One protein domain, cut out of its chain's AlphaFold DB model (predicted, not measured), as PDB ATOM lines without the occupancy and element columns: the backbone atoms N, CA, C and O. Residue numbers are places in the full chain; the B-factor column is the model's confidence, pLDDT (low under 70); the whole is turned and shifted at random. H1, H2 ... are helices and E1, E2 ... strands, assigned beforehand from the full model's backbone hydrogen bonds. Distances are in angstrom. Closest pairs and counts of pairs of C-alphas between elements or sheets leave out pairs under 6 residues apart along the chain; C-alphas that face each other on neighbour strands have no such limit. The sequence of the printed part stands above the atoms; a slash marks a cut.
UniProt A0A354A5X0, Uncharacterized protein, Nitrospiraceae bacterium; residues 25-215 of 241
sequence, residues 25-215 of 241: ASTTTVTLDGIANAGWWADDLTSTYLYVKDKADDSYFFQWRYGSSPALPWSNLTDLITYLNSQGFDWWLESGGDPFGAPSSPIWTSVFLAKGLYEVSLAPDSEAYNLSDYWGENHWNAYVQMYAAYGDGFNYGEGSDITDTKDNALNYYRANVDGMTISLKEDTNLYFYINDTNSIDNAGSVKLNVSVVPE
ATOM      1  N   ALA A  25      65.494   1.253  -3.109       59.16
ATOM      2  CA  ALA A  25      64.150   1.715  -2.774       59.16
ATOM      3  C   ALA A  25      63.420   1.923  -4.108       59.16
ATOM      4  O   ALA A  25      63.777   2.811  -4.885       59.16
ATOM      5  N   SER A  26      62.489   1.022  -4.431       79.38
ATOM      6  CA  SER A  26      61.732   1.091  -5.678       79.38
ATOM      7  C   SER A  26      61.052   2.452  -5.720       79.38
ATOM      8  O   SER A  26      60.194   2.735  -4.887       79.38
ATOM      9  N   THR A  27      61.508   3.297  -6.639       88.50
ATOM     10  CA  THR A  27      60.947   4.621  -6.884       88.50
ATOM     11  C   THR A  27      60.141   4.524  -8.159       88.50
ATOM     12  O   THR A  27      60.682   4.167  -9.208       88.50
ATOM     13  N   THR A  28      58.857   4.828  -8.065       94.44
ATOM     14  CA  THR A  28      57.991   4.986  -9.228       94.44
ATOM     15  C   THR A  28      57.727   6.467  -9.414       94.44
ATOM     16  O   THR A  28      57.442   7.171  -8.449       94.44
ATOM     17  N   THR A  29      57.816   6.943 -10.650       96.19
ATOM     18  CA  THR A  29      57.563   8.346 -10.969       96.19
ATOM     19  C   THR A  29      56.246   8.488 -11.716       96.19
ATOM     20  O   THR A  29      55.973   7.735 -12.650       96.19
ATOM     21  N   VAL A  30      55.446   9.468 -11.312       97.00
ATOM     22  CA  VAL A  30      54.128   9.776 -11.867       97.00
ATOM     23  C   VAL A  30      54.150  11.206 -12.380       97.00
ATOM     24  O   VAL A  30      54.616  12.096 -11.680       97.00
ATOM     25  N   THR A  31      53.684  11.428 -13.607       97.50
ATOM     26  CA  THR A  31      53.531  12.773 -14.184       97.50
ATOM     27  C   THR A  31      52.048  13.045 -14.373       97.50
ATOM     28  O   THR A  31      51.348  12.189 -14.913       97.50
ATOM     29  N   LEU A  32      51.595  14.205 -13.908       97.44
ATOM     30  CA  LEU A  32      50.241  14.708 -14.080       97.44
ATOM     31  C   LEU A  32      50.283  15.947 -14.963       97.44
ATOM     32  O   LEU A  32      50.994  16.904 -14.654       97.44
ATOM     33  N   ASP A  33      49.524  15.918 -16.048       96.69
ATOM     34  CA  ASP A  33      49.280  17.083 -16.888       96.69
ATOM     35  C   ASP A  33      48.271  18.024 -16.215       96.69
ATOM     36  O   ASP A  33      47.270  17.562 -15.658       96.69
ATOM     37  N   GLY A  34      48.535  19.333 -16.267       95.94
ATOM     38  CA  GLY A  34      47.711  20.357 -15.624       95.94
ATOM     39  C   GLY A  34      46.278  20.434 -16.151       95.94
ATOM     40  O   GLY A  34      45.406  20.891 -15.420       95.94
ATOM     41  N   ILE A  35      46.018  19.957 -17.371       96.12
ATOM     42  CA  ILE A  35      44.683  19.913 -17.975       96.12
ATOM     43  C   ILE A  35      44.140  18.482 -17.913       96.12
ATOM     44  O   ILE A  35      43.103  18.212 -17.306       96.12
ATOM     45  N   ALA A  36      44.848  17.530 -18.527       95.44
ATOM     46  CA  ALA A  36      44.328  16.183 -18.749       95.44
ATOM     47  C   ALA A  36      44.152  15.380 -17.452       95.44
ATOM     48  O   ALA A  36      43.338  14.457 -17.417       95.44
ATOM     49  N   ASN A  37      44.899  15.714 -16.394       96.19
ATOM     50  CA  ASN A  37      44.804  15.058 -15.092       96.19
ATOM     51  C   ASN A  37      44.224  15.961 -13.993       96.19
ATOM     52  O   ASN A  37      44.477  15.714 -12.811       96.19
ATOM     53  N   ALA A  38      43.471  16.997 -14.371       96.56
ATOM     54  CA  ALA A  38      42.829  17.921 -13.447       96.56
ATOM     55  C   ALA A  38      41.304  17.869 -13.560       96.56
ATOM     56  O   ALA A  38      40.768  17.762 -14.660       96.56
ATOM     57  N   GLY A  39      40.601  17.936 -12.434       94.75
ATOM     58  CA  GLY A  39      39.142  17.964 -12.398       94.75
ATOM     59  C   GLY A  39      38.592  18.075 -10.983       94.75
ATOM     60  O   GLY A  39      39.327  17.975  -9.997       94.75
ATOM     61  N   TRP A  40      37.282  18.287 -10.883       93.12
ATOM     62  CA  TRP A  40      36.630  18.529  -9.607       93.12
ATOM     63  C   TRP A  40      36.354  17.219  -8.874       93.12
ATOM     64  O   TRP A  40      35.658  16.345  -9.388       93.12
ATOM     65  N   TRP A  41      36.847  17.095  -7.639       85.00
ATOM     66  CA  TRP A  41      36.729  15.871  -6.830       85.00
ATOM     67  C   TRP A  41      35.296  15.345  -6.643       85.00
ATOM     68  O   TRP A  41      35.110  14.160  -6.361       85.00
ATOM     69  N   ALA A  42      34.285  16.217  -6.728       86.31
ATOM     70  CA  ALA A  42      32.887  15.834  -6.543       86.31
ATOM     71  C   ALA A  42      32.231  15.289  -7.823       86.31
ATOM     72  O   ALA A  42      31.093  14.821  -7.755       86.31
ATOM     73  N   ASP A  43      32.914  15.357  -8.968       90.00
ATOM     74  CA  ASP A  43      32.433  14.828 -10.241       90.00
ATOM     75  C   ASP A  43      33.046  13.446 -10.560       90.00
ATOM     76  O   ASP A  43      33.974  12.962  -9.910       90.00
ATOM     77  N   ASP A  44      32.510  12.769 -11.572       90.38
ATOM     78  CA  ASP A  44      33.041  11.522 -12.108       90.38
ATOM     79  C   ASP A  44      34.347  11.772 -12.884       90.38
ATOM     80  O   ASP A  44      34.347  12.281 -14.007       90.38
ATOM     81  N   LEU A  45      35.467  11.350 -12.294       92.19
ATOM     82  CA  LEU A  45      36.810  11.495 -12.864       92.19
ATOM     83  C   LEU A  45      37.176  10.411 -13.898       92.19
ATOM     84  O   LEU A  45      38.315  10.356 -14.367       92.19
ATOM     85  N   THR A  46      36.257   9.510 -14.264       91.31
ATOM     86  CA  THR A  46      36.536   8.433 -15.238       91.31
ATOM     87  C   THR A  46      36.553   8.901 -16.691       91.31
ATOM     88  O   THR A  46      37.039   8.177 -17.560       91.31
ATOM     89  N   SER A  47      36.032  10.096 -16.971       91.31
ATOM     90  CA  SER A  47      35.953  10.656 -18.318       91.31
ATOM     91  C   SER A  47      35.995  12.176 -18.285       91.31
ATOM     92  O   SER A  47      35.485  12.795 -17.358       91.31
ATOM     93  N   THR A  48      36.567  12.762 -19.333       94.94
ATOM     94  CA  THR A  48      36.615  14.215 -19.517       94.94
ATOM     95  C   THR A  48      35.208  14.809 -19.621       94.94
ATOM     96  O   THR A  48      34.317  14.211 -20.238       94.94
ATOM     97  N   TYR A  49      35.012  15.998 -19.057       95.50
ATOM     98  CA  TYR A  49      33.736  16.708 -19.066       95.50
ATOM     99  C   TYR A  49      33.915  18.224 -19.200       95.50
ATOM    100  O   TYR A  49      34.979  18.781 -18.933       95.50
ATOM    101  N   LEU A  50      32.844  18.883 -19.638       96.44
ATOM    102  CA  LEU A  50      32.737  20.331 -19.739       96.44
ATOM    103  C   LEU A  50      31.301  20.753 -19.456       96.44
ATOM    104  O   LEU A  50      30.379  20.391 -20.196       96.44
ATOM    105  N   TYR A  51      31.130  21.588 -18.443       96.00
ATOM    106  CA  TYR A  51      29.867  22.215 -18.108       96.00
ATOM    107  C   TYR A  51      29.980  23.735 -18.184       96.00
ATOM    108  O   TYR A  51      30.983  24.336 -17.808       96.00
ATOM    109  N   VAL A  52      28.902  24.355 -18.644       96.25
ATOM    110  CA  VAL A  52      28.708  25.801 -18.627       96.25
ATOM    111  C   VAL A  52      27.518  26.076 -17.727       96.25
ATOM    112  O   VAL A  52      26.416  25.597 -18.020       96.25
ATOM    113  N   LYS A  53      27.716  26.856 -16.664       94.94
ATOM    114  CA  LYS A  53      26.605  27.336 -15.830       94.94
ATOM    115  C   LYS A  53      26.317  28.801 -16.104       94.94
ATOM    116  O   LYS A  53      27.234  29.579 -16.379       94.94
ATOM    117  N   ASP A  54      25.046  29.154 -16.005       94.38
ATOM    118  CA  ASP A  54      24.609  30.534 -15.865       94.38
ATOM    119  C   ASP A  54      24.842  30.969 -14.409       94.38
ATOM    120  O   ASP A  54      24.366  30.337 -13.465       94.38
ATOM    121  N   LYS A  55      25.615  32.039 -14.209       92.94
ATOM    122  CA  LYS A  55      25.935  32.553 -12.869       92.94
ATOM    123  C   LYS A  55      24.727  33.165 -12.164       92.94
ATOM    124  O   LYS A  55      24.773  33.329 -10.946       92.94
ATOM    125  N   ALA A  56      23.681  33.545 -12.898       91.25
ATOM    126  CA  ALA A  56      22.515  34.201 -12.322       91.25
ATOM    127  C   ALA A  56      21.660  33.243 -11.479       91.25
ATOM    128  O   ALA A  56      21.104  33.667 -10.464       91.25
ATOM    129  N   ASP A  57      21.552  31.978 -11.885       89.19
ATOM    130  CA  ASP A  57      20.679  30.988 -11.244       89.19
ATOM    131  C   ASP A  57      21.345  29.629 -10.958       89.19
ATOM    132  O   ASP A  57      20.668  28.716 -10.483       89.19
ATOM    133  N   ASP A  58      22.658  29.510 -11.197       86.06
ATOM    134  CA  ASP A  58      23.459  28.283 -11.044       86.06
ATOM    135  C   ASP A  58      22.920  27.103 -11.878       86.06
ATOM    136  O   ASP A  58      23.211  25.931 -11.620       86.06
ATOM    137  N   SER A  59      22.109  27.395 -12.902       92.25
ATOM    138  CA  SER A  59      21.603  26.387 -13.822       92.25
ATOM    139  C   SER A  59      22.631  26.071 -14.902       92.25
ATOM    140  O   SER A  59      23.440  26.900 -15.317       92.25
ATOM    141  N   TYR A  60      22.602  24.833 -15.390       93.75
ATOM    142  CA  TYR A  60      23.458  24.431 -16.495       93.75
ATOM    143  C   TYR A  60      22.892  24.918 -17.827       93.75
ATOM    144  O   TYR A  60      21.893  24.386 -18.316       93.75
ATOM    145  N   PHE A  61      23.595  25.856 -18.456       94.56
ATOM    146  CA  PHE A  61      23.364  26.226 -19.849       94.56
ATOM    147  C   PHE A  61      23.774  25.089 -20.798       94.56
ATOM    148  O   PHE A  61      23.101  24.819 -21.794       94.56
ATOM    149  N   PHE A  62      24.872  24.398 -20.483       95.38
ATOM    150  CA  PHE A  62      25.371  23.274 -21.268       95.38
ATOM    151  C   PHE A  62      26.070  22.250 -20.374       95.38
ATOM    152  O   PHE A  62      26.809  22.621 -19.466       95.38
ATOM    153  N   GLN A  63      25.859  20.963 -20.652       95.56
ATOM    154  CA  GLN A  63      26.577  19.867 -20.008       95.56
ATOM    155  C   GLN A  63      27.025  18.858 -21.051       95.56
ATOM    156  O   GLN A  63      26.214  18.364 -21.836       95.56
ATOM    157  N   TRP A  64      28.308  18.525 -21.028       95.38
ATOM    158  CA  TRP A  64      28.877  17.502 -21.880       95.38
ATOM    159  C   TRP A  64      29.885  16.657 -21.121       95.38
ATOM    160  O   TRP A  64      30.645  17.139 -20.286       95.38
ATOM    161  N   ARG A  65      29.902  15.379 -21.476       93.69
ATOM    162  CA  ARG A  65      30.886  14.396 -21.036       93.69
ATOM    163  C   ARG A  65      31.332  13.577 -22.233       93.69
ATOM    164  O   ARG A  65      30.534  13.323 -23.143       93.69
ATOM    165  N   TYR A  66      32.583  13.140 -22.251       92.50
ATOM    166  CA  TYR A  66      33.072  12.314 -23.345       92.50
ATOM    167  C   TYR A  66      32.201  11.064 -23.549       92.50
ATOM    168  O   TYR A  66      31.797  10.394 -22.602       92.50
ATOM    169  N   GLY A  67      31.873  10.777 -24.810       89.25
ATOM    170  CA  GLY A  67      30.975   9.682 -25.188       89.25
ATOM    171  C   GLY A  67      29.477   9.982 -25.039       89.25
ATOM    172  O   GLY A  67      28.663   9.168 -25.479       89.25
ATOM    173  N   SER A  68      29.087  11.134 -24.479       89.62
ATOM    174  CA  SER A  68      27.682  11.561 -24.446       89.62
ATOM    175  C   SER A  68      27.211  12.138 -25.790       89.62
ATOM    176  O   SER A  68      28.004  12.588 -26.619       89.62
ATOM    177  N   SER A  69      25.893  12.092 -26.011       88.12
ATOM    178  CA  SER A  69      25.209  12.751 -27.127       88.12
ATOM    179  C   SER A  69      24.357  13.904 -26.579       88.12
ATOM    180  O   SER A  69      23.601  13.664 -25.635       88.12
ATOM    181  N   PRO A  70      24.383  15.101 -27.192       87.62
ATOM    182  CA  PRO A  70      25.125  15.455 -28.406       87.62
ATOM    183  C   PRO A  70      26.638  15.587 -28.172       87.62
ATOM    184  O   PRO A  70      27.094  15.762 -27.046       87.62
ATOM    185  N   ALA A  71      27.414  15.498 -29.255       89.56
ATOM    186  CA  ALA A  71      28.852  15.750 -29.217       89.56
ATOM    187  C   ALA A  71      29.159  17.210 -28.835       89.56
ATOM    188  O   ALA A  71      28.306  18.089 -28.986       89.56
ATOM    189  N   LEU A  72      30.393  17.457 -28.385       92.19
ATOM    190  CA  LEU A  72      30.859  18.791 -28.022       92.19
ATOM    191  C   LEU A  72      30.764  19.731 -29.241       92.19
ATOM    192  O   LEU A  72      31.341  19.416 -30.285       92.19
ATOM    193  N   PRO A  73      30.034  20.859 -29.151       93.06
ATOM    194  CA  PRO A  73      29.785  21.715 -30.308       93.06
ATOM    195  C   PRO A  73      30.956  22.654 -30.633       93.06
ATOM    196  O   PRO A  73      30.982  23.222 -31.724       93.06
ATOM    197  N   TRP A  74      31.912  22.820 -29.716       94.94
ATOM    198  CA  TRP A  74      33.077  23.691 -29.889       94.94
ATOM    199  C   TRP A  74      34.344  22.882 -30.135       94.94
ATOM    200  O   TRP A  74      34.516  21.798 -29.581       94.94
ATOM    201  N   SER A  75      35.237  23.432 -30.959       92.94
ATOM    202  CA  SER A  75      36.486  22.763 -31.333       92.94
ATOM    203  C   SER A  75      37.651  23.072 -30.390       92.94
ATOM    204  O   SER A  75      38.622  22.323 -30.353       92.94
ATOM    205  N   ASN A  76      37.567  24.177 -29.645       94.69
ATOM    206  CA  ASN A  76      38.587  24.645 -28.711       94.69
ATOM    207  C   ASN A  76      37.985  25.637 -27.690       94.69
ATOM    208  O   ASN A  76      36.860  26.119 -27.863       94.69
ATOM    209  N   LEU A  77      38.759  25.981 -26.653       95.12
ATOM    210  CA  LEU A  77      38.350  26.909 -25.590       95.12
ATOM    211  C   LEU A  77      38.037  28.329 -26.102       95.12
ATOM    212  O   LEU A  77      37.094  28.965 -25.637       95.12
ATOM    213  N   THR A  78      38.770  28.822 -27.103       95.75
ATOM    214  CA  THR A  78      38.546  30.171 -27.657       95.75
ATOM    215  C   THR A  78      37.210  30.264 -28.398       95.75
ATOM    216  O   THR A  78      36.493  31.257 -28.251       95.75
ATOM    217  N   ASP A  79      36.831  29.224 -29.143       96.38
ATOM    218  CA  ASP A  79      35.526  29.137 -29.810       96.38
ATOM    219  C   ASP A  79      34.381  29.130 -28.789       96.38
ATOM    220  O   ASP A  79      33.389  29.842 -28.968       96.38
ATOM    221  N   LEU A  80      34.528  28.350 -27.709       96.50
ATOM    222  CA  LEU A  80      33.570  28.294 -26.603       96.50
ATOM    223  C   LEU A  80      33.365  29.680 -25.989       96.50
ATOM    224  O   LEU A  80      32.239  30.164 -25.926       96.50
ATOM    225  N   ILE A  81      34.448  30.344 -25.589       96.00
ATOM    226  CA  ILE A  81      34.389  31.659 -24.941       96.00
ATOM    227  C   ILE A  81      33.785  32.707 -25.875       96.00
ATOM    228  O   ILE A  81      32.941  33.500 -25.456       96.00
ATOM    229  N   THR A  82      34.166  32.690 -27.154       96.75
ATOM    230  CA  THR A  82      33.598  33.593 -28.167       96.75
ATOM    231  C   THR A  82      32.086  33.408 -28.276       96.75
ATOM    232  O   THR A  82      31.344  34.391 -28.297       96.75
ATOM    233  N   TYR A  83      31.622  32.156 -28.303       96.75
ATOM    234  CA  TYR A  83      30.201  31.832 -28.339       96.75
ATOM    235  C   TYR A  83      29.470  32.260 -27.060       96.75
ATOM    236  O   TYR A  83      28.406  32.869 -27.151       96.75
ATOM    237  N   LEU A  84      30.016  31.962 -25.878       96.00
ATOM    238  CA  LEU A  84      29.386  32.298 -24.598       96.00
ATOM    239  C   LEU A  84      29.259  33.814 -24.417       96.00
ATOM    240  O   LEU A  84      28.183  34.311 -24.088       96.00
ATOM    241  N   ASN A  85      30.305  34.568 -24.760       95.50
ATOM    242  CA  ASN A  85      30.288  36.031 -24.711       95.50
ATOM    243  C   ASN A  85      29.293  36.662 -25.699       95.50
ATOM    244  O   ASN A  85      28.871  37.798 -25.489       95.50
ATOM    245  N   SER A  86      28.872  35.948 -26.752       96.44
ATOM    246  CA  SER A  86      27.818  36.427 -27.654       96.44
ATOM    247  C   SER A  86      26.396  36.142 -27.159       96.44
ATOM    248  O   SER A  86      25.452  36.667 -27.743       96.44
ATOM    249  N   GLN A  87      26.216  35.311 -26.123       93.88
ATOM    250  CA  GLN A  87      24.883  34.948 -25.618       93.88
ATOM    251  C   GLN A  87      24.264  36.018 -24.707       93.88
ATOM    252  O   GLN A  87      23.052  36.018 -24.506       93.88
ATOM    253  N   GLY A  88      25.071  36.943 -24.174       88.88
ATOM    254  CA  GLY A  88      24.581  38.053 -23.355       88.88
ATOM    255  C   GLY A  88      24.182  37.678 -21.923       88.88
ATOM    256  O   GLY A  88      23.349  38.374 -21.345       88.88
ATOM    257  N   PHE A  89      24.761  36.614 -21.358       93.00
ATOM    258  CA  PHE A  89      24.626  36.242 -19.943       93.00
ATOM    259  C   PHE A  89      25.999  36.011 -19.297       93.00
ATOM    260  O   PHE A  89      26.986  35.762 -19.994       93.00
ATOM    261  N   ASP A  90      26.054  36.095 -17.966       95.12
ATOM    262  CA  ASP A  90      27.263  35.818 -17.192       95.12
ATOM    263  C   ASP A  90      27.410  34.314 -16.974       95.12
ATOM    264  O   ASP A  90      26.534  33.659 -16.414       95.12
ATOM    265  N   TRP A  91      28.547  33.763 -17.379       95.50
ATOM    266  CA  TRP A  91      28.782  32.325 -17.358       95.50
ATOM    267  C   TRP A  91      29.994  31.953 -16.507       95.50
ATOM    268  O   TRP A  91      30.854  32.779 -16.170       95.50
ATOM    269  N   TRP A  92      30.045  30.679 -16.138       94.31
ATOM    270  CA  TRP A  92      31.178  30.037 -15.485       94.31
ATOM    271  C   TRP A  92      31.401  28.647 -16.098       94.31
ATOM    272  O   TRP A  92      30.439  27.993 -16.515       94.31
ATOM    273  N   LEU A  93      32.666  28.231 -16.171       95.50
ATOM    274  CA  LEU A  93      33.078  26.937 -16.707       95.50
ATOM    275  C   LEU A  93      33.470  26.009 -15.570       95.50
ATOM    276  O   LEU A  93      34.216  26.396 -14.681       95.50
ATOM    277  N   GLU A  94      32.974  24.784 -15.642       95.75
ATOM    278  CA  GLU A  94      33.440  23.676 -14.825       95.75
ATOM    279  C   GLU A  94      33.919  22.585 -15.779       95.75
ATOM    280  O   GLU A  94      33.177  22.161 -16.669       95.75
ATOM    281  N   SER A  95      35.159  22.139 -15.633       95.81
ATOM    282  CA  SER A  95      35.738  21.142 -16.527       95.81
ATOM    283  C   SER A  95      36.701  20.229 -15.796       95.81
ATOM    284  O   SER A  95      37.363  20.629 -14.839       95.81
ATOM    285  N   GLY A  96      36.800  19.007 -16.304       96.06
ATOM    286  CA  GLY A  96      37.816  18.056 -15.896       96.06
ATOM    287  C   GLY A  96      38.353  17.315 -17.108       96.06
ATOM    288  O   GLY A  96      37.584  16.919 -17.988       96.06
ATOM    289  N   GLY A  97      39.666  17.115 -17.149       94.56
ATOM    290  CA  GLY A  97      40.387  16.565 -18.289       94.56
ATOM    291  C   GLY A  97      40.587  17.588 -19.405       94.56
ATOM    292  O   GLY A  97      40.470  18.794 -19.193       94.56
ATOM    293  N   ASP A  98      40.877  17.086 -20.608       93.56
ATOM    294  CA  ASP A  98      41.126  17.891 -21.810       93.56
ATOM    295  C   ASP A  98      40.028  17.650 -22.873       93.56
ATOM    296  O   ASP A  98      40.183  16.777 -23.739       93.56
ATOM    297  N   PRO A  99      38.895  18.390 -22.824       93.62
ATOM    298  CA  PRO A  99      37.763  18.241 -23.744       93.62
ATOM    299  C   PRO A  99      38.127  18.407 -25.215       93.62
ATOM    300  O   PRO A  99      37.421  17.878 -26.076       93.62
ATOM    301  N   PHE A 100      39.200  19.144 -25.509       92.56
ATOM    302  CA  PHE A 100      39.538  19.573 -26.862       92.56
ATOM    303  C   PHE A 100      40.743  18.823 -27.449       92.56
ATOM    304  O   PHE A 100      40.800  18.652 -28.667       92.56
ATOM    305  N   GLY A 101      41.685  18.351 -26.624       83.06
ATOM    306  CA  GLY A 101      42.913  17.681 -27.069       83.06
ATOM    307  C   GLY A 101      42.990  16.175 -26.787       83.06
ATOM    308  O   GLY A 101      43.523  15.441 -27.625       83.06
ATOM    309  N   ALA A 102      42.432  15.674 -25.675       72.56
ATOM    310  CA  ALA A 102      42.540  14.260 -25.279       72.56
ATOM    311  C   ALA A 102      41.334  13.730 -24.459       72.56
ATOM    312  O   ALA A 102      41.511  13.177 -23.370       72.56
ATOM    313  N   PRO A 103      40.096  13.795 -24.982       73.88
ATOM    314  CA  PRO A 103      38.889  13.679 -24.158       73.88
ATOM    315  C   PRO A 103      38.549  12.256 -23.671       73.88
ATOM    316  O   PRO A 103      37.656  12.075 -22.846       73.88
ATOM    317  N   SER A 104      39.216  11.217 -24.183       72.94
ATOM    318  CA  SER A 104      38.880   9.818 -23.871       72.94
ATOM    319  C   SER A 104      39.577   9.241 -22.640       72.94
ATOM    320  O   SER A 104      39.273   8.112 -22.253       72.94
ATOM    321  N   SER A 105      40.552   9.951 -22.077       80.19
ATOM    322  CA  SER A 105      41.343   9.458 -20.949       80.19
ATOM    323  C   SER A 105      40.624   9.715 -19.619       80.19
ATOM    324  O   SER A 105      39.927  10.726 -19.492       80.19
ATOM    325  N   PRO A 106      40.794   8.835 -18.614       91.69
ATOM    326  CA  PRO A 106      40.464   9.180 -17.237       91.69
ATOM    327  C   PRO A 106      41.219  10.441 -16.804       91.69
ATOM    328  O   PRO A 106      42.355  10.661 -17.224       91.69
ATOM    329  N   ILE A 107      40.607  11.227 -15.918       95.50
ATOM    330  CA  ILE A 107      41.156  12.493 -15.394       95.50
ATOM    331  C   ILE A 107      42.226  12.234 -14.311       95.50
ATOM    332  O   ILE A 107      42.750  13.130 -13.664       95.50
ATOM    333  N   TRP A 108      42.608  10.978 -14.113       95.44
ATOM    334  CA  TRP A 108      43.635  10.567 -13.171       95.44
ATOM    335  C   TRP A 108      44.703   9.740 -13.873       95.44
ATOM    336  O   TRP A 108      44.483   9.125 -14.918       95.44
ATOM    337  N   THR A 109      45.862   9.665 -13.236       95.44
ATOM    338  CA  THR A 109      46.895   8.667 -13.520       95.44
ATOM    339  C   THR A 109      47.017   7.723 -12.330       95.44
ATOM    340  O   THR A 109      46.564   8.049 -11.232       95.44
ATOM    341  N   SER A 110      47.564   6.525 -12.517       96.06
ATOM    342  CA  SER A 110      47.679   5.565 -11.421       96.06
ATOM    343  C   SER A 110      48.950   4.739 -11.472       96.06
ATOM    344  O   SER A 110      49.527   4.493 -12.533       96.06
ATOM    345  N   VAL A 111      49.377   4.292 -10.292       96.62
ATOM    346  CA  VAL A 111      50.435   3.293 -10.146       96.62
ATOM    347  C   VAL A 111      49.997   2.198  -9.194       96.62
ATOM    348  O   VAL A 111      49.398   2.458  -8.150       96.62
ATOM    349  N   PHE A 112      50.314   0.956  -9.550       96.62
ATOM    350  CA  PHE A 112      50.125  -0.169  -8.650       96.62
ATOM    351  C   PHE A 112      51.275  -0.220  -7.644       96.62
ATOM    352  O   PHE A 112      52.446  -0.269  -8.031       96.62
ATOM    353  N   LEU A 113      50.938  -0.225  -6.360       95.38
ATOM    354  CA  LEU A 113      51.875  -0.270  -5.247       95.38
ATOM    355  C   LEU A 113      51.481  -1.403  -4.303       95.38
ATOM    356  O   LEU A 113      50.301  -1.652  -4.060       95.38
ATOM    357  N   ALA A 114      52.480  -2.094  -3.766       94.56
ATOM    358  CA  ALA A 114      52.248  -3.071  -2.714       94.56
ATOM    359  C   ALA A 114      51.838  -2.373  -1.407       94.56
ATOM    360  O   ALA A 114      52.028  -1.172  -1.215       94.56
ATOM    361  N   LYS A 115      51.316  -3.143  -0.458       94.50
ATOM    362  CA  LYS A 115      51.177  -2.710   0.928       94.50
ATOM    363  C   LYS A 115      52.530  -2.240   1.470       94.50
ATOM    364  O   LYS A 115      53.521  -2.965   1.376       94.50
ATOM    365  N   GLY A 116      52.557  -1.087   2.133       93.19
ATOM    366  CA  GLY A 116      53.776  -0.580   2.756       93.19
ATOM    367  C   GLY A 116      53.723   0.905   3.084       93.19
ATOM    368  O   GLY A 116      52.705   1.566   2.889       93.19
ATOM    369  N   LEU A 117      54.841   1.418   3.594       94.12
ATOM    370  CA  LEU A 117      55.055   2.843   3.815       94.12
ATOM    371  C   LEU A 117      55.809   3.421   2.615       94.12
ATOM    372  O   LEU A 117      56.802   2.847   2.169       94.12
ATOM    373  N   TYR A 118      55.340   4.554   2.108       95.94
ATOM    374  CA  TYR A 118      55.904   5.238   0.952       95.94
ATOM    375  C   TYR A 118      56.181   6.693   1.287       95.94
ATOM    376  O   TYR A 118      55.413   7.308   2.018       95.94
ATOM    377  N   GLU A 119      57.256   7.233   0.738       96.62
ATOM    378  CA  GLU A 119      57.589   8.650   0.741       96.62
ATOM    379  C   GLU A 119      57.206   9.242  -0.617       96.62
ATOM    380  O   GLU A 119      57.484   8.641  -1.657       96.62
ATOM    381  N   VAL A 120      56.568  10.408  -0.601       98.00
ATOM    382  CA  VAL A 120      56.167  11.162  -1.787       98.00
ATOM    383  C   VAL A 120      56.932  12.481  -1.811       98.00
ATOM    384  O   VAL A 120      57.023  13.189  -0.807       98.00
ATOM    385  N   SER A 121      57.507  12.805  -2.964       98.00
ATOM    386  CA  SER A 121      58.250  14.048  -3.192       98.00
ATOM    387  C   SER A 121      58.135  14.503  -4.642       98.00
ATOM    388  O   SER A 121      57.828  13.702  -5.526       98.00
ATOM    389  N   LEU A 122      58.413  15.776  -4.913       98.31
ATOM    390  CA  LEU A 122      58.590  16.267  -6.275       98.31
ATOM    391  C   LEU A 122      59.796  15.584  -6.923       98.31
ATOM    392  O   LEU A 122      60.879  15.468  -6.343       98.31
ATOM    393  N   ALA A 123      59.635  15.167  -8.175       97.50
ATOM    394  CA  ALA A 123      60.764  14.724  -8.974       97.50
ATOM    395  C   ALA A 123      61.754  15.889  -9.197       97.50
ATOM    396  O   ALA A 123      61.345  17.055  -9.254       97.50
ATOM    397  N   PRO A 124      63.062  15.613  -9.374       95.50
ATOM    398  CA  PRO A 124      64.048  16.663  -9.633       95.50
ATOM    399  C   PRO A 124      63.717  17.520 -10.860       95.50
ATOM    400  O   PRO A 124      64.005  18.714 -10.872       95.50
ATOM    401  N   ASP A 125      63.096  16.907 -11.868       96.38
ATOM    402  CA  ASP A 125      62.624  17.536 -13.100       96.38
ATOM    403  C   ASP A 125      61.124  17.870 -13.075       96.38
ATOM    404  O   ASP A 125      60.531  18.080 -14.129       96.38
ATOM    405  N   SER A 126      60.496  17.907 -11.894       97.94
ATOM    406  CA  SER A 126      59.112  18.362 -11.767       97.94
ATOM    407  C   SER A 126      58.976  19.835 -12.119       97.94
ATOM    408  O   SER A 126      59.815  20.665 -11.757       97.94
ATOM    409  N   GLU A 127      57.848  20.150 -12.739       97.25
ATOM    410  CA  GLU A 127      57.310  21.498 -12.811       97.25
ATOM    411  C   GLU A 127      56.219  21.700 -11.744       97.25
ATOM    412  O   GLU A 127      55.993  20.833 -10.892       97.25
ATOM    413  N   ALA A 128      55.605  22.879 -11.771       97.56
ATOM    414  CA  ALA A 128      54.321  23.179 -11.152       97.56
ATOM    415  C   ALA A 128      53.355  23.574 -12.280       97.56
ATOM    416  O   ALA A 128      53.800  23.920 -13.381       97.56
ATOM    417  N   TYR A 129      52.056  23.530 -12.013       97.75
ATOM    418  CA  TYR A 129      51.021  23.895 -12.976       97.75
ATOM    419  C   TYR A 129      50.425  25.265 -12.630       97.75
ATOM    420  O   TYR A 129      50.415  25.672 -11.467       97.75
ATOM    421  N   ASN A 130      49.977  25.989 -13.654       97.88
ATOM    422  CA  ASN A 130      49.240  27.242 -13.523       97.88
ATOM    423  C   ASN A 130      47.741  26.934 -13.627       97.88
ATOM    424  O   ASN A 130      47.355  26.208 -14.537       97.88
ATOM    425  N   LEU A 131      46.946  27.463 -12.697       96.06
ATOM    426  CA  LEU A 131      45.500  27.254 -12.553       96.06
ATOM    427  C   LEU A 131      44.638  28.184 -13.425       96.06
ATOM    428  O   LEU A 131      43.420  28.091 -13.411       96.06
ATOM    429  N   SER A 132      45.237  29.185 -14.072       95.38
ATOM    430  CA  SER A 132      44.485  30.178 -14.849       95.38
ATOM    431  C   SER A 132      45.325  30.801 -15.968       95.38
ATOM    432  O   SER A 132      45.209  31.987 -16.295       95.38
ATOM    433  N   ASP A 133      46.177  29.982 -16.590       95.38
ATOM    434  CA  ASP A 133      47.119  30.391 -17.637       95.38
ATOM    435  C   ASP A 133      46.418  31.020 -18.844       95.38
ATOM    436  O   ASP A 133      46.857  32.056 -19.347       95.38
ATOM    437  N   TYR A 134      45.275  30.458 -19.261       94.38
ATOM    438  CA  TYR A 134      44.498  30.997 -20.385       94.38
ATOM    439  C   TYR A 134      44.095  32.465 -20.168       94.38
ATOM    440  O   TYR A 134      44.049  33.251 -21.118       94.38
ATOM    441  N   TRP A 135      43.834  32.855 -18.917       93.88
ATOM    442  CA  TRP A 135      43.438  34.215 -18.547       93.88
ATOM    443  C   TRP A 135      44.628  35.174 -18.401       93.88
ATOM    444  O   TRP A 135      44.434  36.366 -18.159       93.88
ATOM    445  N   GLY A 136      45.859  34.682 -18.579       93.31
ATOM    446  CA  GLY A 136      47.090  35.447 -18.378       93.31
ATOM    447  C   GLY A 136      47.405  35.710 -16.904       93.31
ATOM    448  O   GLY A 136      48.209  36.593 -16.590       93.31
ATOM    449  N   GLU A 137      46.756  34.976 -16.005       94.88
ATOM    450  CA  GLU A 137      47.002  35.023 -14.571       94.88
ATOM    451  C   GLU A 137      48.164  34.094 -14.192       94.88
ATOM    452  O   GLU A 137      48.548  33.193 -14.937       94.88
ATOM    453  N   ASN A 138      48.763  34.337 -13.026       94.88
ATOM    454  CA  ASN A 138      49.904  33.566 -12.535       94.88
ATOM    455  C   ASN A 138      49.534  32.870 -11.226       94.88
ATOM    456  O   ASN A 138      49.987  33.280 -10.163       94.88
ATOM    457  N   HIS A 139      48.707  31.831 -11.295       96.75
ATOM    458  CA  HIS A 139      48.274  31.069 -10.127       96.75
ATOM    459  C   HIS A 139      48.936  29.694 -10.122       96.75
ATOM    460  O   HIS A 139      48.380  28.707 -10.591       96.75
ATOM    461  N   TRP A 140      50.157  29.628  -9.598       97.94
ATOM    462  CA  TRP A 140      50.984  28.425  -9.635       97.94
ATOM    463  C   TRP A 140      50.811  27.560  -8.388       97.94
ATOM    464  O   TRP A 140      50.909  28.070  -7.266       97.94
ATOM    465  N   ASN A 141      50.643  26.250  -8.585       97.69
ATOM    466  CA  ASN A 141      50.541  25.249  -7.522       97.69
ATOM    467  C   ASN A 141      51.206  23.912  -7.942       97.69
ATOM    468  O   ASN A 141      51.470  23.671  -9.120       97.69
ATOM    469  N   ALA A 142      51.517  23.043  -6.980       98.12
ATOM    470  CA  ALA A 142      52.022  21.679  -7.198       98.12
ATOM    471  C   ALA A 142      51.234  20.631  -6.385       98.12
ATOM    472  O   ALA A 142      51.718  19.524  -6.136       98.12
ATOM    473  N   TYR A 143      50.030  21.002  -5.949       98.00
ATOM    474  CA  TYR A 143      49.126  20.168  -5.175       98.00
ATOM    475  C   TYR A 143      48.670  18.940  -5.968       98.00
ATOM    476  O   TYR A 143      48.336  19.033  -7.147       98.00
ATOM    477  N   VAL A 144      48.606  17.783  -5.307       98.25
ATOM    478  CA  VAL A 144      48.060  16.556  -5.905       98.25
ATOM    479  C   VAL A 144      47.168  15.840  -4.901       98.25
ATOM    480  O   VAL A 144      47.588  15.534  -3.781       98.25
ATOM    481  N   GLN A 145      45.946  15.518  -5.323       97.38
ATOM    482  CA  GLN A 145      45.068  14.603  -4.606       97.38
ATOM    483  C   GLN A 145      45.369  13.170  -4.996       97.38
ATOM    484  O   GLN A 145      45.602  12.840  -6.160       97.38
ATOM    485  N   MET A 146      45.347  12.303  -3.994       97.75
ATOM    486  CA  MET A 146      45.621  10.890  -4.149       97.75
ATOM    487  C   MET A 146      44.540  10.074  -3.457       97.75
ATOM    488  O   MET A 146      44.096  10.412  -2.361       97.75
ATOM    489  N   TYR A 147      44.149   8.954  -4.051       96.56
ATOM    490  CA  TYR A 147      43.288   7.991  -3.373       96.56
ATOM    491  C   TYR A 147      43.690   6.566  -3.715       96.56
ATOM    492  O   TYR A 147      44.016   6.234  -4.854       96.56
ATOM    493  N   ALA A 148      43.689   5.707  -2.705       97.62
ATOM    494  CA  ALA A 148      43.848   4.280  -2.898       97.62
ATOM    495  C   ALA A 148      42.536   3.682  -3.419       97.62
ATOM    496  O   ALA A 148      41.453   4.115  -3.023       97.62
ATOM    497  N   ALA A 149      42.608   2.632  -4.242       96.31
ATOM    498  CA  ALA A 149      41.419   1.960  -4.781       96.31
ATOM    499  C   ALA A 149      40.441   1.469  -3.695       96.31
ATOM    500  O   ALA A 149      39.250   1.317  -3.954       96.31
ATOM    501  N   TYR A 150      40.944   1.227  -2.484       95.75
ATOM    502  CA  TYR A 150      40.162   0.790  -1.330       95.75
ATOM    503  C   TYR A 150      39.557   1.939  -0.500       95.75
ATOM    504  O   TYR A 150      38.902   1.681   0.508       95.75
ATOM    505  N   GLY A 151      39.752   3.195  -0.912       94.31
ATOM    506  CA  GLY A 151      39.016   4.358  -0.407       94.31
ATOM    507  C   GLY A 151      39.759   5.285   0.561       94.31
ATOM    508  O   GLY A 151      39.186   6.298   0.950       94.31
ATOM    509  N   ASP A 152      41.008   4.999   0.948       97.19
ATOM    510  CA  ASP A 152      41.801   5.980   1.709       97.19
ATOM    511  C   ASP A 152      42.232   7.137   0.790       97.19
ATOM    512  O   ASP A 152      42.735   6.902  -0.310       97.19
ATOM    513  N   GLY A 153      42.070   8.376   1.262       96.31
ATOM    514  CA  GLY A 153      42.515   9.592   0.578       96.31
ATOM    515  C   GLY A 153      43.781  10.185   1.199       96.31
ATOM    516  O   GLY A 153      43.963  10.147   2.418       96.31
ATOM    517  N   PHE A 154      44.636  10.763   0.361       97.19
ATOM    518  CA  PHE A 154      45.867  11.456   0.735       97.19
ATOM    519  C   PHE A 154      46.025  12.726  -0.107       97.19
ATOM    520  O   PHE A 154      45.508  12.812  -1.217       97.19
ATOM    521  N   ASN A 155      46.782  13.695   0.400       96.88
ATOM    522  CA  ASN A 155      47.022  14.970  -0.268       96.88
ATOM    523  C   ASN A 155      48.512  15.293  -0.219       96.88
ATOM    524  O   ASN A 155      49.073  15.382   0.873       96.88
ATOM    525  N   TYR A 156      49.141  15.481  -1.375       97.69
ATOM    526  CA  TYR A 156      50.491  16.023  -1.448       97.69
ATOM    527  C   TYR A 156      50.379  17.552  -1.417       97.69
ATOM    528  O   TYR A 156      50.087  18.179  -2.433       97.69
ATOM    529  N   GLY A 157      50.546  18.120  -0.221       96.12
ATOM    530  CA  GLY A 157      50.435  19.555   0.059       96.12
ATOM    531  C   GLY A 157      49.000  20.045   0.241       96.12
ATOM    532  O   GLY A 157      48.126  19.291   0.672       96.12
ATOM    533  N   GLU A 158      48.776  21.320  -0.070       92.19
ATOM    534  CA  GLU A 158      47.532  22.043   0.198       92.19
ATOM    535  C   GLU A 158      47.093  22.818  -1.055       92.19
ATOM    536  O   GLU A 158      47.845  23.602  -1.636       92.19
ATOM    537  N   GLY A 159      45.854  22.579  -1.494       87.94
ATOM    538  CA  GLY A 159      45.326  23.138  -2.743       87.94
ATOM    539  C   GLY A 159      45.135  24.653  -2.694       87.94
ATOM    540  O   GLY A 159      45.122  25.302  -3.737       87.94
ATOM    541  N   SER A 160      45.034  25.223  -1.493       90.31
ATOM    542  CA  SER A 160      44.911  26.669  -1.292       90.31
ATOM    543  C   SER A 160      46.240  27.440  -1.317       90.31
ATOM    544  O   SER A 160      46.213  28.669  -1.401       90.31
ATOM    545  N   ASP A 161      47.392  26.757  -1.322       92.25
ATOM    546  CA  ASP A 161      48.717  27.390  -1.393       92.25
ATOM    547  C   ASP A 161      49.092  27.774  -2.836       92.25
ATOM    548  O   ASP A 161      49.928  27.149  -3.493       92.25
ATOM    549  N   ILE A 162      48.447  28.829  -3.332       94.56
ATOM    550  CA  ILE A 162      48.649  29.385  -4.675       94.56
ATOM    551  C   ILE A 162      49.707  30.492  -4.621       94.56
ATOM    552  O   ILE A 162      49.682  31.355  -3.742       94.56
ATOM    553  N   THR A 163      50.638  30.485  -5.577       96.62
ATOM    554  CA  THR A 163      51.739  31.459  -5.636       96.62
ATOM    555  C   THR A 163      51.831  32.163  -6.986       96.62
ATOM    556  O   THR A 163      51.466  31.602  -8.015       96.62
ATOM    557  N   ASP A 164      52.418  33.362  -6.993       96.31
ATOM    558  CA  ASP A 164      52.535  34.193  -8.202       96.31
ATOM    559  C   ASP A 164      53.584  33.699  -9.218       96.31
ATOM    560  O   ASP A 164      53.719  34.267 -10.300       96.31
ATOM    561  N   THR A 165      54.401  32.691  -8.882       97.00
ATOM    562  CA  THR A 165      55.435  32.172  -9.796       97.00
ATOM    563  C   THR A 165      55.642  30.670  -9.639       97.00
ATOM    564  O   THR A 165      55.601  30.139  -8.529       97.00
ATOM    565  N   LYS A 166      55.985  29.998 -10.748       97.31
ATOM    566  CA  LYS A 166      56.329  28.566 -10.773       97.31
ATOM    567  C   LYS A 166      57.407  28.195  -9.747       97.31
ATOM    568  O   LYS A 166      57.274  27.204  -9.034       97.31
ATOM    569  N   ASP A 167      58.464  29.001  -9.650       98.00
ATOM    570  CA  ASP A 167      59.585  28.737  -8.741       98.00
ATOM    571  C   ASP A 167      59.183  28.876  -7.269       98.00
ATOM    572  O   ASP A 167      59.646  28.097  -6.436       98.00
ATOM    573  N   ASN A 168      58.305  29.826  -6.930       97.94
ATOM    574  CA  ASN A 168      57.801  29.962  -5.563       97.94
ATOM    575  C   ASN A 168      56.972  28.743  -5.154       97.94
ATOM    576  O   ASN A 168      57.199  28.222  -4.060       97.94
ATOM    577  N   ALA A 169      56.090  28.251  -6.034       97.88
ATOM    578  CA  ALA A 169      55.348  27.013  -5.800       97.88
ATOM    579  C   ALA A 169      56.315  25.844  -5.553       97.88
ATOM    580  O   ALA A 169      56.282  25.215  -4.497       97.88
ATOM    581  N   LEU A 170      57.255  25.603  -6.470       98.12
ATOM    582  CA  LEU A 170      58.225  24.510  -6.334       98.12
ATOM    583  C   LEU A 170      59.062  24.612  -5.053       98.12
ATOM    584  O   LEU A 170      59.278  23.608  -4.376       98.12
ATOM    585  N   ASN A 171      59.530  25.809  -4.700       97.69
ATOM    586  CA  ASN A 171      60.318  26.024  -3.488       97.69
ATOM    587  C   ASN A 171      59.501  25.772  -2.220       97.69
ATOM    588  O   ASN A 171      60.026  25.183  -1.277       97.69
ATOM    589  N   TYR A 172      58.230  26.182  -2.196       97.19
ATOM    590  CA  TYR A 172      57.338  25.908  -1.074       97.19
ATOM    591  C   TYR A 172      57.159  24.402  -0.860       97.19
ATOM    592  O   TYR A 172      57.409  23.912   0.243       97.19
ATOM    593  N   TYR A 173      56.810  23.662  -1.913       98.19
ATOM    594  CA  TYR A 173      56.581  22.219  -1.825       98.19
ATOM    595  C   TYR A 173      57.853  21.452  -1.452       98.19
ATOM    596  O   TYR A 173      57.826  20.619  -0.548       98.19
ATOM    597  N   ARG A 174      58.998  21.808  -2.042       97.19
ATOM    598  CA  ARG A 174      60.293  21.205  -1.683       97.19
ATOM    599  C   ARG A 174      60.713  21.471  -0.241       97.19
ATOM    600  O   ARG A 174      61.378  20.642   0.369       97.19
ATOM    601  N   ALA A 175      60.374  22.638   0.301       96.94
ATOM    602  CA  ALA A 175      60.762  23.005   1.657       96.94
ATOM    603  C   ALA A 175      59.815  22.449   2.731       96.94
ATOM    604  O   ALA A 175      60.261  22.231   3.857       96.94
ATOM    605  N   ASN A 176      58.531  22.256   2.409       96.69
ATOM    606  CA  ASN A 176      57.492  22.012   3.416       96.69
ATOM    607  C   ASN A 176      56.696  20.714   3.224       96.69
ATOM    608  O   ASN A 176      56.081  20.251   4.182       96.69
ATOM    609  N   VAL A 177      56.683  20.137   2.020       97.56
ATOM    610  CA  VAL A 177      55.820  18.994   1.665       97.56
ATOM    611  C   VAL A 177      56.638  17.759   1.284       97.56
ATOM    612  O   VAL A 177      56.254  16.643   1.637       97.56
ATOM    613  N   ASP A 178      57.772  17.940   0.599       97.19
ATOM    614  CA  ASP A 178      58.689  16.847   0.266       97.19
ATOM    615  C   ASP A 178      59.061  16.013   1.496       97.19
ATOM    616  O   ASP A 178      59.375  16.536   2.567       97.19
ATOM    617  N   GLY A 179      59.031  14.690   1.325       92.19
ATOM    618  CA  GLY A 179      59.230  13.742   2.420       92.19
ATOM    619  C   GLY A 179      57.931  13.332   3.119       92.19
ATOM    620  O   GLY A 179      57.975  12.597   4.109       92.19
ATOM    621  N   MET A 180      56.767  13.771   2.623       95.44
ATOM    622  CA  MET A 180      55.469  13.274   3.077       95.44
ATOM    623  C   MET A 180      55.429  11.748   2.986       95.44
ATOM    624  O   MET A 180      55.708  11.173   1.937       95.44
ATOM    625  N   THR A 181      54.999  11.083   4.059       96.12
ATOM    626  CA  THR A 181      54.812   9.631   4.048       96.12
ATOM    627  C   THR A 181      53.343   9.234   3.977       96.12
ATOM    628  O   THR A 181      52.528   9.746   4.747       96.12
ATOM    629  N   ILE A 182      53.017   8.251   3.139       96.75
ATOM    630  CA  ILE A 182      51.705   7.595   3.071       96.75
ATOM    631  C   ILE A 182      51.843   6.109   3.408       96.75
ATOM    632  O   ILE A 182      52.814   5.458   3.028       96.75
ATOM    633  N   SER A 183      50.867   5.553   4.128       96.19
ATOM    634  CA  SER A 183      50.848   4.132   4.497       96.19
ATOM    635  C   SER A 183      49.716   3.421   3.769       96.19
ATOM    636  O   SER A 183      48.544   3.659   4.060       96.19
ATOM    637  N   LEU A 184      50.061   2.499   2.875       96.19
ATOM    638  CA  LEU A 184      49.103   1.653   2.172       96.19
ATOM    639  C   LEU A 184      48.798   0.400   2.996       96.19
ATOM    640  O   LEU A 184      49.707  -0.268   3.494       96.19
ATOM    641  N   LYS A 185      47.511   0.089   3.171       95.38
ATOM    642  CA  LYS A 185      47.038  -1.016   4.031       95.38
ATOM    643  C   LYS A 185      47.042  -2.370   3.322       95.38
ATOM    644  O   LYS A 185      47.146  -3.406   3.987       95.38
ATOM    645  N   GLU A 186      46.979  -2.344   1.998       96.06
ATOM    646  CA  GLU A 186      46.949  -3.485   1.089       96.06
ATOM    647  C   GLU A 186      47.551  -3.095  -0.266       96.06
ATOM    648  O   GLU A 186      47.733  -1.908  -0.546       96.06
ATOM    649  N   ASP A 187      47.870  -4.097  -1.084       96.25
ATOM    650  CA  ASP A 187      48.316  -3.890  -2.459       96.25
ATOM    651  C   ASP A 187      47.187  -3.223  -3.256       96.25
ATOM    652  O   ASP A 187      46.051  -3.703  -3.263       96.25
ATOM    653  N   THR A 188      47.467  -2.100  -3.913       97.69
ATOM    654  CA  THR A 188      46.419  -1.265  -4.502       97.69
ATOM    655  C   THR A 188      46.925  -0.430  -5.672       97.69
ATOM    656  O   THR A 188      48.118  -0.156  -5.795       97.69
ATOM    657  N   ASN A 189      45.998   0.031  -6.514       97.62
ATOM    658  CA  ASN A 189      46.270   1.178  -7.372       97.62
ATOM    659  C   ASN A 189      46.114   2.448  -6.539       97.62
ATOM    660  O   ASN A 189      45.056   2.678  -5.947       97.62
ATOM    661  N   LEU A 190      47.163   3.260  -6.514       97.88
ATOM    662  CA  LEU A 190      47.101   4.631  -6.041       97.88
ATOM    663  C   LEU A 190      46.803   5.515  -7.252       97.88
ATOM    664  O   LEU A 190      47.528   5.463  -8.245       97.88
ATOM    665  N   TYR A 191      45.713   6.265  -7.185       97.56
ATOM    666  CA  TYR A 191      45.277   7.194  -8.220       97.56
ATOM    667  C   TYR A 191      45.698   8.608  -7.841       97.56
ATOM    668  O   TYR A 191      45.655   8.953  -6.662       97.56
ATOM    669  N   PHE A 192      46.083   9.410  -8.828       98.00
ATOM    670  CA  PHE A 192      46.586  10.771  -8.666       98.00
ATOM    671  C   PHE A 192      45.837  11.693  -9.625       98.00
ATOM    672  O   PHE A 192      45.706  11.363 -10.807       98.00
ATOM    673  N   TYR A 193      45.401  12.849  -9.134       96.94
ATOM    674  CA  TYR A 193      44.815  13.913  -9.946       96.94
ATOM    675  C   TYR A 193      45.029  15.283  -9.294       96.94
ATOM    676  O   TYR A 193      45.317  15.390  -8.099       96.94
ATOM    677  N   ILE A 194      44.895  16.333 -10.090       97.56
ATOM    678  CA  ILE A 194      44.888  17.722  -9.641       97.56
ATOM    679  C   ILE A 194      43.435  18.106  -9.354       97.56
ATOM    680  O   ILE A 194      42.572  17.977 -10.220       97.56
ATOM    681  N   ASN A 195      43.151  18.560  -8.133       95.50
ATOM    682  CA  ASN A 195      41.814  19.044  -7.805       95.50
ATOM    683  C   ASN A 195      41.673  20.478  -8.276       95.50
ATOM    684  O   ASN A 195      42.239  21.393  -7.675       95.50
ATOM    685  N   ASP A 196      40.910  20.649  -9.333       94.94
ATOM    686  CA  ASP A 196      40.632  21.951  -9.888       94.94
ATOM    687  C   ASP A 196      39.272  21.919 -10.567       94.94
ATOM    688  O   ASP A 196      38.861  20.923 -11.159       94.94
ATOM    689  N   THR A 197      38.533  23.001 -10.413       94.06
ATOM    690  CA  THR A 197      37.164  23.070 -10.886       94.06
ATOM    691  C   THR A 197      37.092  23.407 -12.381       94.06
ATOM    692  O   THR A 197      36.110  23.036 -13.022       94.06
ATOM    693  N   ASN A 198      38.114  24.051 -12.956       95.38
ATOM    694  CA  ASN A 198      38.142  24.421 -14.372       95.38
ATOM    695  C   ASN A 198      39.451  24.012 -15.061       95.38
ATOM    696  O   ASN A 198      40.182  24.850 -15.553       95.38
ATOM    697  N   SER A 199      39.710  22.714 -15.202       95.50
ATOM    698  CA  SER A 199      40.978  22.208 -15.756       95.50
ATOM    699  C   SER A 199      41.457  22.797 -17.096       95.50
ATOM    700  O   SER A 199      42.643  22.723 -17.403       95.50
ATOM    701  N   ILE A 200      40.564  23.302 -17.951       95.12
ATOM    702  CA  ILE A 200      40.883  23.672 -19.342       95.12
ATOM    703  C   ILE A 200      41.606  25.005 -19.505       95.12
ATOM    704  O   ILE A 200      42.095  25.276 -20.603       95.12
ATOM    705  N   ASP A 201      41.649  25.844 -18.470       95.62
ATOM    706  CA  ASP A 201      42.464  27.063 -18.463       95.62
ATOM    707  C   ASP A 201      43.827  26.869 -17.785       95.62
ATOM    708  O   ASP A 201      44.620  27.816 -17.730       95.62
ATOM    709  N   ASN A 202      44.131  25.640 -17.361       97.00
ATOM    710  CA  ASN A 202      45.411  25.295 -16.767       97.00
ATOM    711  C   ASN A 202      46.537  25.195 -17.799       97.00
ATOM    712  O   ASN A 202      46.326  25.029 -19.001       97.00
ATOM    713  N   ALA A 203      47.774  25.208 -17.302       96.19
ATOM    714  CA  ALA A 203      48.961  24.858 -18.074       96.19
ATOM    715  C   ALA A 203      50.035  24.191 -17.207       96.19
ATOM    716  O   ALA A 203      50.056  24.323 -15.984       96.19
ATOM    717  N   GLY A 204      50.987  23.520 -17.856       96.69
ATOM    718  CA  GLY A 204      52.121  22.882 -17.189       96.69
ATOM    719  C   GLY A 204      51.796  21.489 -16.654       96.69
ATOM    720  O   GLY A 204      50.873  20.818 -17.109       96.69
ATOM    721  N   SER A 205      52.615  21.019 -15.717       97.38
ATOM    722  CA  SER A 205      52.512  19.669 -15.163       97.38
ATOM    723  C   SER A 205      53.123  19.603 -13.767       97.38
ATOM    724  O   SER A 205      53.856  20.500 -13.351       97.38
ATOM    725  N   VAL A 206      52.859  18.515 -13.051       98.19
ATOM    726  CA  VAL A 206      53.561  18.168 -11.812       98.19
ATOM    727  C   VAL A 206      54.020  16.720 -11.876       98.19
ATOM    728  O   VAL A 206      53.346  15.849 -12.430       98.19
ATOM    729  N   LYS A 207      55.204  16.446 -11.332       98.50
ATOM    730  CA  LYS A 207      55.827  15.129 -11.373       98.50
ATOM    731  C   LYS A 207      56.243  14.704  -9.976       98.50
ATOM    732  O   LYS A 207      57.057  15.365  -9.337       98.50
ATOM    733  N   LEU A 208      55.716  13.575  -9.520       98.44
ATOM    734  CA  LEU A 208      55.962  13.035  -8.189       98.44
ATOM    735  C   LEU A 208      56.776  11.748  -8.258       98.44
ATOM    736  O   LEU A 208      56.510  10.869  -9.077       98.44
ATOM    737  N   ASN A 209      57.736  11.620  -7.353       97.81
ATOM    738  CA  ASN A 209      58.373  10.362  -7.008       97.81
ATOM    739  C   ASN A 209      57.644   9.736  -5.820       97.81
ATOM    740  O   ASN A 209      57.410  10.400  -4.812       97.81
ATOM    741  N   VAL A 210      57.337   8.448  -5.937       97.12
ATOM    742  CA  VAL A 210      56.777   7.623  -4.869       97.12
ATOM    743  C   VAL A 210      57.765   6.504  -4.572       97.12
ATOM    744  O   VAL A 210      57.989   5.616  -5.400       97.12
ATOM    745  N   SER A 211      58.370   6.563  -3.393       95.00
ATOM    746  CA  SER A 211      59.510   5.733  -3.004       95.00
ATOM    747  C   SER A 211      59.158   4.867  -1.806       95.00
ATOM    748  O   SER A 211      58.583   5.349  -0.837       95.00
ATOM    749  N   VAL A 212      59.520   3.584  -1.832       91.94
ATOM    750  CA  VAL A 212      59.326   2.699  -0.668       91.94
ATOM    751  C   VAL A 212      60.171   3.183   0.515       91.94
ATOM    752  O   VAL A 212      61.386   3.331   0.382       91.94
ATOM    753  N   VAL A 213      59.553   3.341   1.688       88.81
ATOM    754  CA  VAL A 213      60.252   3.565   2.962       88.81
ATOM    755  C   VAL A 213      60.555   2.204   3.598       88.81
ATOM    756  O   VAL A 213      59.622   1.472   3.940       88.81
ATOM    757  N   PRO A 214      61.834   1.821   3.776       76.19
ATOM    758  CA  PRO A 214      62.183   0.524   4.347       76.19
ATOM    759  C   PRO A 214      61.661   0.357   5.779       76.19
ATOM    760  O   PRO A 214      61.860   1.223   6.633       76.19
ATOM    761  N   GLU A 215      61.053  -0.792   6.081       66.19
ATOM    762  CA  GLU A 215      60.617  -1.085   7.446       66.19
ATOM    763  C   GLU A 215      61.822  -1.273   8.391       66.19
ATOM    764  O   GLU A 215      62.766  -2.003   8.056       66.19
TER     765      GLU A 215
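What this domain is: This is residues 25 to 215 of the 241 residues of an uncharacterized protein of Nitrospiraceae bacterium (UniProt A0A354A5X0). Two strongly twisted sheets of four strands, E1 E11 E6 E9 and E5 E10 E7 E8, lie face to face as a sandwich and make the larger lobe, with helix H2 grazing the first of them. A smaller lobe, the three-stranded sheet E3 E2 E4 with helix H1 grazing it, makes the other end of the long axis and is set into the chain between E1 and E5. The 191 printed residues hold two named helices and eleven named strands, in the order E1 E2 E3 H1 E4 E5 E6 E7 E8 H2 E9 E10 E11; each sheet is antiparallel throughout. The class is mixed, helices and strands, with under half of the residues in named elements. The whole is compact, with a radius of gyration of the C-alphas of 17.6 A, yet elongated in outline, spanning 61 by 35 by 28 A.

Where its parts are: Begin in the first sheet: find C-alpha 27 at (60.947, 4.621, -6.884), from where E1 runs over residues 27 to 33, 19.8 A. Beside it look for E11, residues 203 to 212, the longest strand at 30.0 A, ending at C-alpha 212 at (59.326, 2.699, -0.668). Then come E6, residues 116 to 122, 19.7 A, and E9, residues 180 to 184. The second sheet is made of E5, residues 109 to 113, E10, residues 188 to 195, 21.1 A, E7, residues 144 to 148, and E8, residues 153 to 156. H2 is residues 166 to 176, 15.7 A. In the smaller lobe look for E2, residues 49 to 54, 16.9 A, E3, residues 60 to 65, E4, residues 91 to 96, 17.0 A, and H1, residues 77 to 85, which starts at C-alpha 77 at (38.350, 26.909, -25.590).

How they stand to each other: In the sheet E1 E11 E6 E9, the edge strands are E1 and E9. Look at N 30 and O 208, 2.8 A, between E1 and E11; at N 119 and O 211, 2.8 A, between E11 and E6; and at N 118 and O 182, 2.8 A, between E6 and E9. This sheet and the sheet E5 E10 E7 E8 form a sandwich, two sheets face to face, with centres of the facing parts 8.7 A apart and best planes 19 degrees apart. Across it, the closest C-alphas of E1 and E5 are those of Leu 32 and Thr 109, 6.9 A apart. In the second sheet, N 111 and O 190 of E5 and E10 are 3.0 A apart, N 145 and O 193 of E7 and E10 2.8 A, and N 146 and O 154 of the hairpin E7 and E8 2.8 A. H2 only grazes the first sheet, with its residues 166 to 174; its closest C-alphas with E6 are those of Leu 122 and Arg 174, 7.0 A apart. In the smaller sheet E2 is the inner strand: N 51 and O 94, 2.8 A, are within hydrogen-bond range between E2 and E4, and N 52 and O 62, 2.8 A, in the hairpin E2 and E3. E3, H1 and E4 are a split strand-helix-strand unit, two strands running the same way with E2 between them, and its crossover is right-handed. H1 only grazes this sheet, with its residues 80 to 85; the C-alphas of Leu 84 and Trp 91 are its closest with E4, 7.3 A apart. E2 is apart from E5, and H1 is apart from H2. In H1 and H2 every O i to N i+4 pair is within hydrogen-bond range.

The domain as a whole: The two C-alphas farthest apart are those of Gly 88 and Glu 215, 61.5 A. The printed part has no cut. The long links are E1 to E2, E3 to H1, E4 to E5 and E6 to E7, the last with 21 residues. In the first of them, residues 38 to 39 pair in parallel with residues 194 to 195 of E10. The mean pLDDT of the printed part is 94.1, and residues 25 and 215 are under 70.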